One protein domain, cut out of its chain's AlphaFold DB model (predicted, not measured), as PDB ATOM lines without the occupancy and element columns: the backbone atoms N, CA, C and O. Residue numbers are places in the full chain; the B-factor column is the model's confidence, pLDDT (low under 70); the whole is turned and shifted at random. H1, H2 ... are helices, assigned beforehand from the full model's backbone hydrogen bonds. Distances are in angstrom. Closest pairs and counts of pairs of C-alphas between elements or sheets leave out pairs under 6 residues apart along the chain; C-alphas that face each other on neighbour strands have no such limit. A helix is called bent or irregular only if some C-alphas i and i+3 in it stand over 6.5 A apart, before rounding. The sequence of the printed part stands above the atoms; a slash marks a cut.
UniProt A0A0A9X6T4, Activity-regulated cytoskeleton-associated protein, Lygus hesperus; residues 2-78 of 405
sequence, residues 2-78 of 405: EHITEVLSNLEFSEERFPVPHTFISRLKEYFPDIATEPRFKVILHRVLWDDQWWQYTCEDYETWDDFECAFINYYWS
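Overview. This is residues 2 to 78 of the 405 residues of the protein "Activity-regulated cytoskeleton-associated protein" of Lygus hesperus (UniProt A0A0A9X6T4). H2 and H6 run side by side on one side of a small body, H4 and H5 lie on the other, and H1 is at one end. The printed part has 77 residues with six named helices, H1 to H6, and no named strand: all helix. It is compact, with radius of gyration of the C-alphas 11.7 A and spans of 33 by 28 by 20 A.

Along the chain. H1, residues 2 to 11, begins at C-alpha 2 (-57.610, -34.842, 59.719). H2 is residues 21 to 31, 15.7 A long; H3, 33 to 36, is irregular, 7.4 A from first to last C-alpha; H4 is 41 to 48; H5 is 53 to 58. H6, residues 65 to 76, 16.1 A long, ends at C-alpha 76 (-34.988, -44.172, 42.238).

Arrangement. H1 and H2, a helical hairpin, only just touch, with 3 pairs of C-alphas within 8 A, the closest Leu 11 and Leu 28. H1 touches H4, closest C-alphas Leu 11 and Val 48, 6.3 A. The hub H2 touches H6, closest C-alphas Pro 21 and Ile 73, 6.2 A. H2 and H3 touch only at the corner. H5 is near H6. Every O i to N i+4 pair is within hydrogen-bond range in H1, H2, H5 and H6, and 3 of 4 in H4; H3 is too short for one.

Size, cuts and confidence. The farthest C-alphas, Glu 2 and Ser 78, are 35.8 A apart. The printed part has no cut and no long link. Residues 2 to 9 and 38 to 39 have pLDDT under 70.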
ATOM      1  N   GLU A   2     -58.845 -34.603  58.945       48.03
ATOM      2  CA  GLU A   2     -57.610 -34.842  59.719       48.03
ATOM      3  C   GLU A   2     -56.931 -36.188  59.413       48.03
ATOM      4  O   GLU A   2     -55.746 -36.200  59.091       48.03
ATOM      5  N   HIS A   3     -57.702 -37.280  59.342       57.41
ATOM      6  CA  HIS A   3     -57.182 -38.620  59.035       57.41
ATOM      7  C   HIS A   3     -56.513 -38.726  57.650       57.41
ATOM      8  O   HIS A   3     -55.596 -39.514  57.461       57.41
ATOM      9  N   ILE A   4     -56.939 -37.937  56.657       61.38
ATOM     10  CA  ILE A   4     -56.333 -37.968  55.314       61.38
ATOM     11  C   ILE A   4     -55.007 -37.204  55.320       61.38
ATOM     12  O   ILE A   4     -54.031 -37.659  54.739       61.38
ATOM     13  N   THR A   5     -54.944 -36.060  55.999       61.44
ATOM     14  CA  THR A   5     -53.699 -35.291  56.169       61.44
ATOM     15  C   THR A   5     -52.630 -36.064  56.936       61.44
ATOM     16  O   THR A   5     -51.472 -36.023  56.538       61.44
ATOM     17  N   GLU A   6     -53.012 -36.796  57.983       66.00
ATOM     18  CA  GLU A   6     -52.091 -37.626  58.769       66.00
ATOM     19  C   GLU A   6     -51.623 -38.875  58.005       66.00
ATOM     20  O   GLU A   6     -50.452 -39.250  58.054       66.00
ATOM     21  N   VAL A   7     -52.504 -39.506  57.223       68.50
ATOM     22  CA  VAL A   7     -52.111 -40.607  56.328       68.50
ATOM     23  C   VAL A   7     -51.137 -40.121  55.250       68.50
ATOM     24  O   VAL A   7     -50.158 -40.799  54.949       68.50
ATOM     25  N   LEU A   8     -51.359 -38.927  54.699       67.88
ATOM     26  CA  LEU A   8     -50.515 -38.377  53.638       67.88
ATOM     27  C   LEU A   8     -49.145 -37.900  54.137       67.88
ATOM     28  O   LEU A   8     -48.160 -38.117  53.438       67.88
ATOM     29  N   SER A   9     -49.038 -37.343  55.348       67.56
ATOM     30  CA  SER A   9     -47.725 -37.039  55.950       67.56
ATOM     31  C   SER A   9     -46.927 -38.315  56.258       67.56
ATOM     32  O   SER A   9     -45.697 -38.355  56.154       67.56
ATOM     33  N   ASN A  10     -47.617 -39.418  56.558       70.44
ATOM     34  CA  ASN A  10     -46.988 -40.727  56.716       70.44
ATOM     35  C   ASN A  10     -46.515 -41.365  55.403       70.44
ATOM     36  O   ASN A  10     -45.690 -42.286  55.429       70.44
ATOM     37  N   LEU A  11     -46.993 -40.856  54.272       76.06
ATOM     38  CA  LEU A  11     -46.614 -41.309  52.941       76.06
ATOM     39  C   LEU A  11     -45.562 -40.428  52.281       76.06
ATOM     40  O   LEU A  11     -45.016 -40.858  51.280       76.06
ATOM     41  N   GLU A  12     -45.236 -39.257  52.827       79.69
ATOM     42  CA  GLU A  12     -44.255 -38.340  52.236       79.69
ATOM     43  C   GLU A  12     -42.949 -39.070  51.876       79.69
ATOM     44  O   GLU A  12     -42.332 -39.737  52.725       79.69
ATOM     45  N   PHE A  13     -42.596 -39.014  50.589       81.25
ATOM     46  CA  PHE A  13     -41.486 -39.776  50.031       81.25
ATOM     47  C   PHE A  13     -40.160 -39.076  50.309       81.25
ATOM     48  O   PHE A  13     -40.017 -37.871  50.138       81.25
ATOM     49  N   SER A  14     -39.162 -39.863  50.690       78.88
ATOM     50  CA  SER A  14     -37.766 -39.450  50.655       78.88
ATOM     51  C   SER A  14     -36.892 -40.682  50.474       78.88
ATOM     52  O   SER A  14     -37.231 -41.762  50.970       78.88
ATOM     53  N   GLU A  15     -35.738 -40.532  49.823       73.50
ATOM     54  CA  GLU A  15     -34.762 -41.624  49.682       73.50
ATOM     55  C   GLU A  15     -34.300 -42.165  51.047       73.50
ATOM     56  O   GLU A  15     -33.956 -43.340  51.205       73.50
ATOM     57  N   GLU A  16     -34.313 -41.320  52.082       74.94
ATOM     58  CA  GLU A  16     -33.946 -41.733  53.432       74.94
ATOM     59  C   GLU A  16     -34.989 -42.661  54.061       74.94
ATOM     60  O   GLU A  16     -34.607 -43.675  54.671       74.94
ATOM     61  N   ARG A  17     -36.276 -42.319  53.898       74.94
ATOM     62  CA  ARG A  17     -37.434 -43.038  54.451       74.94
ATOM     63  C   ARG A  17     -37.780 -44.276  53.632       74.94
ATOM     64  O   ARG A  17     -38.129 -45.314  54.201       74.94
ATOM     65  N   PHE A  18     -37.634 -44.180  52.316       81.56
ATOM     66  CA  PHE A  18     -37.931 -45.218  51.340       81.56
ATOM     67  C   PHE A  18     -36.712 -45.485  50.453       81.56
ATOM     68  O   PHE A  18     -36.748 -45.225  49.254       81.56
ATOM     69  N   PRO A  19     -35.637 -46.071  51.011       80.19
ATOM     70  CA  PRO A  19     -34.437 -46.371  50.235       80.19
ATOM     71  C   PRO A  19     -34.704 -47.383  49.118       80.19
ATOM     72  O   PRO A  19     -33.954 -47.423  48.158       80.19
ATOM     73  N   VAL A  20     -35.760 -48.197  49.248       87.00
ATOM     74  CA  VAL A  20     -36.264 -49.072  48.188       87.00
ATOM     75  C   VAL A  20     -37.623 -48.523  47.728       87.00
ATOM     76  O   VAL A  20     -38.603 -48.684  48.473       87.00
ATOM     77  N   PRO A  21     -37.732 -47.944  46.519       88.75
ATOM     78  CA  PRO A  21     -38.949 -47.272  46.052       88.75
ATOM     79  C   PRO A  21     -40.160 -48.210  45.943       88.75
ATOM     80  O   PRO A  21     -41.289 -47.797  46.192       88.75
ATOM     81  N   HIS A  22     -39.945 -49.507  45.707       89.75
ATOM     82  CA  HIS A  22     -40.999 -50.529  45.733       89.75
ATOM     83  C   HIS A  22     -41.809 -50.536  47.042       89.75
ATOM     84  O   HIS A  22     -43.012 -50.797  47.040       89.75
ATOM     85  N   THR A  23     -41.160 -50.229  48.172       87.62
ATOM     86  CA  THR A  23     -41.827 -50.185  49.485       87.62
ATOM     87  C   THR A  23     -42.788 -49.001  49.570       87.62
ATOM     88  O   THR A  23     -43.868 -49.119  50.144       87.62
ATOM     89  N   PHE A  24     -42.400 -47.868  48.985       89.38
ATOM     90  CA  PHE A  24     -43.248 -46.686  48.890       89.38
ATOM     91  C   PHE A  24     -44.472 -46.958  48.013       89.38
ATOM     92  O   PHE A  24     -45.598 -46.750  48.460       89.38
ATOM     93  N   ILE A  25     -44.262 -47.525  46.822       90.19
ATOM     94  CA  ILE A  25     -45.343 -47.903  45.905       90.19
ATOM     95  C   ILE A  25     -46.315 -48.898  46.554       90.19
ATOM     96  O   ILE A  25     -47.530 -48.730  46.458       90.19
ATOM     97  N   SER A  26     -45.796 -49.905  47.263       89.00
ATOM     98  CA  SER A  26     -46.632 -50.891  47.963       89.00
ATOM     99  C   SER A  26     -47.504 -50.234  49.034       89.00
ATOM    100  O   SER A  26     -48.694 -50.525  49.106       89.00
ATOM    101  N   ARG A  27     -46.949 -49.296  49.814       87.25
ATOM    102  CA  ARG A  27     -47.735 -48.529  50.791       87.25
ATOM    103  C   ARG A  27     -48.763 -47.628  50.122       87.25
ATOM    104  O   ARG A  27     -49.890 -47.562  50.591       87.25
ATOM    105  N   LEU A  28     -48.418 -46.958  49.022       87.69
ATOM    106  CA  LEU A  28     -49.395 -46.162  48.278       87.69
ATOM    107  C   LEU A  28     -50.588 -47.011  47.832       87.69
ATOM    108  O   LEU A  28     -51.721 -46.591  48.034       87.69
ATOM    109  N   LYS A  29     -50.341 -48.213  47.298       88.31
ATOM    110  CA  LYS A  29     -51.395 -49.163  46.907       88.31
ATOM    111  C   LYS A  29     -52.190 -49.692  48.109       88.31
ATOM    112  O   LYS A  29     -53.375 -49.961  47.979       88.31
ATOM    113  N   GLU A  30     -51.569 -49.817  49.279       88.31
ATOM    114  CA  GLU A  30     -52.253 -50.218  50.517       88.31
ATOM    115  C   GLU A  30     -53.232 -49.139  51.011       88.31
ATOM    116  O   GLU A  30     -54.375 -49.445  51.345       88.31
ATOM    117  N   TYR A  31     -52.814 -47.870  51.013       84.50
ATOM    118  CA  TYR A  31     -53.669 -46.750  51.430       84.50
ATOM    119  C   TYR A  31     -54.670 -46.318  50.351       84.50
ATOM    120  O   TYR A  31     -55.744 -45.812  50.680       84.50
ATOM    121  N   PHE A  32     -54.333 -46.518  49.076       85.44
ATOM    122  CA  PHE A  32     -55.159 -46.179  47.921       85.44
ATOM    123  C   PHE A  32     -55.244 -47.381  46.961       85.44
ATOM    124  O   PHE A  32     -54.545 -47.408  45.949       85.44
ATOM    125  N   PRO A  33     -56.111 -48.373  47.242       83.25
ATOM    126  CA  PRO A  33     -56.203 -49.605  46.449       83.25
ATOM    127  C   PRO A  33     -56.508 -49.372  44.965       83.25
ATOM    128  O   PRO A  33     -55.968 -50.061  44.103       83.25
ATOM    129  N   ASP A  34     -57.311 -48.349  44.668       83.94
ATOM    130  CA  ASP A  34     -57.766 -48.033  43.312       83.94
ATOM    131  C   ASP A  34     -56.816 -47.077  42.561       83.94
ATOM    132  O   ASP A  34     -57.110 -46.660  41.437       83.94
ATOM    133  N   ILE A  35     -55.657 -46.730  43.148       83.44
ATOM    134  CA  ILE A  35     -54.711 -45.753  42.575       83.44
ATOM    135  C   ILE A  35     -54.178 -46.174  41.203       83.44
ATOM    136  O   ILE A  35     -53.937 -45.325  40.353       83.44
ATOM    137  N   ALA A  36     -54.036 -47.480  40.973       78.75
ATOM    138  CA  ALA A  36     -53.554 -48.019  39.705       78.75
ATOM    139  C   ALA A  36     -54.631 -48.035  38.608       78.75
ATOM    140  O   ALA A  36     -54.317 -48.118  37.424       78.75
ATOM    141  N   THR A  37     -55.906 -47.961  38.995       75.94
ATOM    142  CA  THR A  37     -57.050 -48.033  38.077       75.94
ATOM    143  C   THR A  37     -57.668 -46.671  37.787       75.94
ATOM    144  O   THR A  37     -58.287 -46.492  36.738       75.94
ATOM    145  N   GLU A  38     -57.512 -45.701  38.690       69.31
ATOM    146  CA  GLU A  38     -58.051 -44.359  38.506       69.31
ATOM    147  C   GLU A  38     -57.034 -43.394  37.867       69.31
ATOM    148  O   GLU A  38     -55.924 -43.231  38.371       69.31
ATOM    149  N   PRO A  39     -57.438 -42.596  36.859       66.38
ATOM    150  CA  PRO A  39     -56.585 -41.561  36.260       66.38
ATOM    151  C   PRO A  39     -56.270 -40.386  37.209       66.38
ATOM    152  O   PRO A  39     -55.612 -39.422  36.827       66.38
ATOM    153  N   ARG A  40     -56.745 -40.431  38.461       76.31
ATOM    154  CA  ARG A  40     -56.530 -39.396  39.484       76.31
ATOM    155  C   ARG A  40     -55.266 -39.607  40.313       76.31
ATOM    156  O   ARG A  40     -54.995 -38.788  41.191       76.31
ATOM    157  N   PHE A  41     -54.476 -40.641  40.026       85.12
ATOM    158  CA  PHE A  41     -53.236 -40.928  40.749       85.12
ATOM    159  C   PHE A  41     -52.288 -39.719  40.812       85.12
ATOM    160  O   PHE A  41     -51.700 -39.467  41.862       85.12
ATOM    161  N   LYS A  42     -52.232 -38.890  39.756       87.44
ATOM    162  CA  LYS A  42     -51.428 -37.655  39.728       87.44
ATOM    163  C   LYS A  42     -51.767 -36.686  40.863       87.44
ATOM    164  O   LYS A  42     -50.866 -36.073  41.419       87.44
ATOM    165  N   VAL A  43     -53.039 -36.566  41.257       86.38
ATOM    166  CA  VAL A  43     -53.461 -35.678  42.361       86.38
ATOM    167  C   VAL A  43     -52.879 -36.151  43.693       86.38
ATOM    168  O   VAL A  43     -52.457 -35.340  44.515       86.38
ATOM    169  N   ILE A  44     -52.840 -37.469  43.900       85.75
ATOM    170  CA  ILE A  44     -52.253 -38.080  45.095       85.75
ATOM    171  C   ILE A  44     -50.733 -37.902  45.056       85.75
ATOM    172  O   ILE A  44     -50.150 -37.425  46.029       85.75
ATOM    173  N   LEU A  45     -50.098 -38.199  43.920       88.00
ATOM    174  CA  LEU A  45     -48.654 -38.056  43.751       88.00
ATOM    175  C   LEU A  45     -48.181 -36.612  43.922       88.00
ATOM    176  O   LEU A  45     -47.227 -36.395  44.653       88.00
ATOM    177  N   HIS A  46     -48.887 -35.611  43.387       87.38
ATOM    178  CA  HIS A  46     -48.558 -34.197  43.617       87.38
ATOM    179  C   HIS A  46     -48.548 -33.796  45.088       87.38
ATOM    180  O   HIS A  46     -47.902 -32.817  45.445       87.38
ATOM    181  N   ARG A  47     -49.270 -34.524  45.939       84.19
ATOM    182  CA  ARG A  47     -49.307 -34.253  47.372       84.19
ATOM    183  C   ARG A  47     -48.223 -34.997  48.141       84.19
ATOM    184  O   ARG A  47     -47.748 -34.487  49.147       84.19
ATOM    185  N   VAL A  48     -47.854 -36.190  47.685       86.19
ATOM    186  CA  VAL A  48     -46.883 -37.063  48.360       86.19
ATOM    187  C   VAL A  48     -45.444 -36.821  47.878       86.19
ATOM    188  O   VAL A  48     -44.502 -37.000  48.644       86.19
ATOM    189  N   LEU A  49     -45.294 -36.379  46.629       87.31
ATOM    190  CA  LEU A  49     -44.046 -36.037  45.938       87.31
ATOM    191  C   LEU A  49     -43.948 -34.518  45.699       87.31
ATOM    192  O   LEU A  49     -43.385 -34.070  44.705       87.31
ATOM    193  N   TRP A  50     -44.563 -33.703  46.559       82.25
ATOM    194  CA  TRP A  50     -44.682 -32.259  46.322       82.25
ATOM    195  C   TRP A  50     -43.318 -31.544  46.293       82.25
ATOM    196  O   TRP A  50     -43.138 -30.621  45.502       82.25
ATOM    197  N   ASP A  51     -42.362 -32.000  47.107       85.00
ATOM    198  CA  ASP A  51     -40.987 -31.475  47.191       85.00
ATOM    199  C   ASP A  51     -39.992 -32.251  46.298       85.00
ATOM    200  O   ASP A  51     -38.784 -32.020  46.310       85.00
ATOM    201  N   ASP A  52     -40.488 -33.204  45.508       87.56
ATOM    202  CA  ASP A  52     -39.658 -34.072  44.682       87.56
ATOM    203  C   ASP A  52     -39.343 -33.410  43.333       87.56
ATOM    204  O   ASP A  52     -40.222 -33.205  42.492       87.56
ATOM    205  N   GLN A  53     -38.071 -33.067  43.113       88.44
ATOM    206  CA  GLN A  53     -37.654 -32.379  41.888       88.44
ATOM    207  C   GLN A  53     -37.911 -33.216  40.632       88.44
ATOM    208  O   GLN A  53     -38.341 -32.668  39.620       88.44
ATOM    209  N   TRP A  54     -37.666 -34.527  40.679       91.56
ATOM    210  CA  TRP A  54     -37.884 -35.399  39.526       91.56
ATOM    211  C   TRP A  54     -39.361 -35.420  39.127       91.56
ATOM    212  O   TRP A  54     -39.678 -35.249  37.947       91.56
ATOM    213  N   TRP A  55     -40.263 -35.534  40.103       91.56
ATOM    214  CA  TRP A  55     -41.703 -35.518  39.866       91.56
ATOM    215  C   TRP A  55     -42.173 -34.193  39.257       91.56
ATOM    216  O   TRP A  55     -42.924 -34.203  38.285       91.56
ATOM    217  N   GLN A  56     -41.688 -33.056  39.766       89.00
ATOM    218  CA  GLN A  56     -42.050 -31.721  39.261       89.00
ATOM    219  C   GLN A  56     -41.725 -31.531  37.767       89.00
ATOM    220  O   GLN A  56     -42.424 -30.790  37.080       89.00
ATOM    221  N   TYR A  57     -40.687 -32.199  37.252       89.19
ATOM    222  CA  TYR A  57     -40.300 -32.106  35.840       89.19
ATOM    223  C   TYR A  57     -40.943 -33.157  34.934       89.19
ATOM    224  O   TYR A  57     -40.956 -32.956  33.723       89.19
ATOM    225  N   THR A  58     -41.448 -34.260  35.488       88.94
ATOM    226  CA  THR A  58     -41.871 -35.439  34.709       88.94
ATOM    227  C   THR A  58     -43.351 -35.788  34.870       88.94
ATOM    228  O   THR A  58     -43.856 -36.664  34.173       88.94
ATOM    229  N   CYS A  59     -44.093 -35.103  35.749       85.69
ATOM    230  CA  CYS A  59     -45.485 -35.444  36.069       85.69
ATOM    231  C   CYS A  59     -46.435 -35.451  34.858       85.69
ATOM    232  O   CYS A  59     -47.431 -36.184  34.848       85.69
ATOM    233  N   GLU A  60     -46.147 -34.650  33.832       87.06
ATOM    234  CA  GLU A  60     -46.944 -34.580  32.603       87.06
ATOM    235  C   GLU A  60     -46.669 -35.743  31.640       87.06
ATOM    236  O   GLU A  60     -47.552 -36.097  30.864       87.06
ATOM    237  N   ASP A  61     -45.510 -36.397  31.748       87.50
ATOM    238  CA  ASP A  61     -45.045 -37.404  30.785       87.50
ATOM    239  C   ASP A  61     -45.729 -38.774  30.949       87.50
ATOM    240  O   ASP A  61     -45.634 -39.628  30.067       87.50
ATOM    241  N   TYR A  62     -46.419 -39.003  32.070       87.75
ATOM    242  CA  TYR A  62     -47.012 -40.301  32.407       87.75
ATOM    243  C   TYR A  62     -48.533 -40.285  32.247       87.75
ATOM    244  O   TYR A  62     -49.228 -39.539  32.943       87.75
ATOM    245  N   GLU A  63     -49.070 -41.116  31.351       85.88
ATOM    246  CA  GLU A  63     -50.520 -41.239  31.125       85.88
ATOM    247  C   GLU A  63     -51.157 -42.291  32.038       85.88
ATOM    248  O   GLU A  63     -52.253 -42.076  32.565       85.88
ATOM    249  N   THR A  64     -50.466 -43.411  32.259       89.19
ATOM    250  CA  THR A  64     -50.949 -44.513  33.096       89.19
ATOM    251  C   THR A  64     -50.141 -44.658  34.383       89.19
ATOM    252  O   THR A  64     -49.009 -44.182  34.499       89.19
ATOM    253  N   TRP A  65     -50.729 -45.338  35.371       90.38
ATOM    254  CA  TRP A  65     -50.022 -45.691  36.599       90.38
ATOM    255  C   TRP A  65     -48.801 -46.576  36.322       90.38
ATOM    256  O   TRP A  65     -47.761 -46.381  36.945       90.38
ATOM    257  N   ASP A  66     -48.908 -47.509  35.373       91.19
ATOM    258  CA  ASP A  66     -47.816 -48.422  35.029       91.19
ATOM    259  C   ASP A  66     -46.621 -47.670  34.422       91.19
ATOM    260  O   ASP A  66     -45.476 -47.967  34.771       91.19
ATOM    261  N   ASP A  67     -46.875 -46.658  33.581       91.12
ATOM    262  CA  ASP A  67     -45.822 -45.794  33.024       91.12
ATOM    263  C   ASP A  67     -45.083 -45.046  34.138       91.12
ATOM    264  O   ASP A  67     -43.848 -45.043  34.186       91.12
ATOM    265  N   PHE A  68     -45.846 -44.456  35.065       92.19
ATOM    266  CA  PHE A  68     -45.297 -43.789  36.240       92.19
ATOM    267  C   PHE A  68     -44.491 -44.756  37.114       92.19
ATOM    268  O   PHE A  68     -43.354 -44.449  37.458       92.19
ATOM    269  N   GLU A  69     -45.048 -45.914  37.481       92.81
ATOM    270  CA  GLU A  69     -44.401 -46.878  38.379       92.81
ATOM    271  C   GLU A  69     -43.080 -47.374  37.781       92.81
ATOM    272  O   GLU A  69     -42.060 -47.397  38.475       92.81
ATOM    273  N   CYS A  70     -43.065 -47.680  36.480       92.69
ATOM    274  CA  CYS A  70     -41.846 -48.055  35.770       92.69
ATOM    275  C   CYS A  70     -40.809 -46.927  35.794       92.69
ATOM    276  O   CYS A  70     -39.643 -47.170  36.110       92.69
ATOM    277  N   ALA A  71     -41.209 -45.693  35.481       92.62
ATOM    278  CA  ALA A  71     -40.289 -44.560  35.457       92.62
ATOM    279  C   ALA A  71     -39.753 -44.205  36.852       92.62
ATOM    280  O   ALA A  71     -38.555 -43.969  37.010       92.62
ATOM    281  N   PHE A  72     -40.615 -44.245  37.866       93.12
ATOM    282  CA  PHE A  72     -40.276 -44.000  39.262       93.12
ATOM    283  C   PHE A  72     -39.247 -45.011  39.773       93.12
ATOM    284  O   PHE A  72     -38.229 -44.629  40.354       93.12
ATOM    285  N   ILE A  73     -39.474 -46.304  39.517       92.50
ATOM    286  CA  ILE A  73     -38.531 -47.362  39.895       92.50
ATOM    287  C   ILE A  73     -37.224 -47.213  39.114       92.50
ATOM    288  O   ILE A  73     -36.156 -47.299  39.712       92.50
ATOM    289  N   ASN A  74     -37.277 -46.941  37.809       92.00
ATOM    290  CA  ASN A  74     -36.068 -46.771  37.002       92.00
ATOM    291  C   ASN A  74     -35.221 -45.579  37.453       92.00
ATOM    292  O   ASN A  74     -33.998 -45.641  37.358       92.00
ATOM    293  N   TYR A  75     -35.844 -44.510  37.950       91.88
ATOM    294  CA  TYR A  75     -35.128 -43.351  38.465       91.88
ATOM    295  C   TYR A  75     -34.532 -43.629  39.853       91.88
ATOM    296  O   TYR A  75     -33.311 -43.580  40.018       91.88
ATOM    297  N   TYR A  76     -35.371 -44.007  40.826       90.50
ATOM    298  CA  TYR A  76     -34.988 -44.172  42.238       90.50
ATOM    299  C   TYR A  76     -34.356 -45.528  42.588       90.50
ATOM    300  O   TYR A  76     -33.875 -45.728  43.704       90.50
ATOM    301  N   TRP A  77     -34.347 -46.471  41.650       93.12
ATOM    302  CA  TRP A  77     -33.701 -47.781  41.766       93.12
ATOM    303  C   TRP A  77     -32.895 -48.121  40.507       93.12
ATOM    304  O   TRP A  77     -32.806 -49.281  40.102       93.12
ATOM    305  N   SER A  78     -32.305 -47.104  39.877       91.75
ATOM    306  CA  SER A  78     -31.368 -47.270  38.760       91.75
ATOM    307  C   SER A  78     -30.157 -48.130  39.142       91.75
ATOM    308  O   SER A  78     -29.824 -48.280  40.319       91.75
TER     309      SER A  78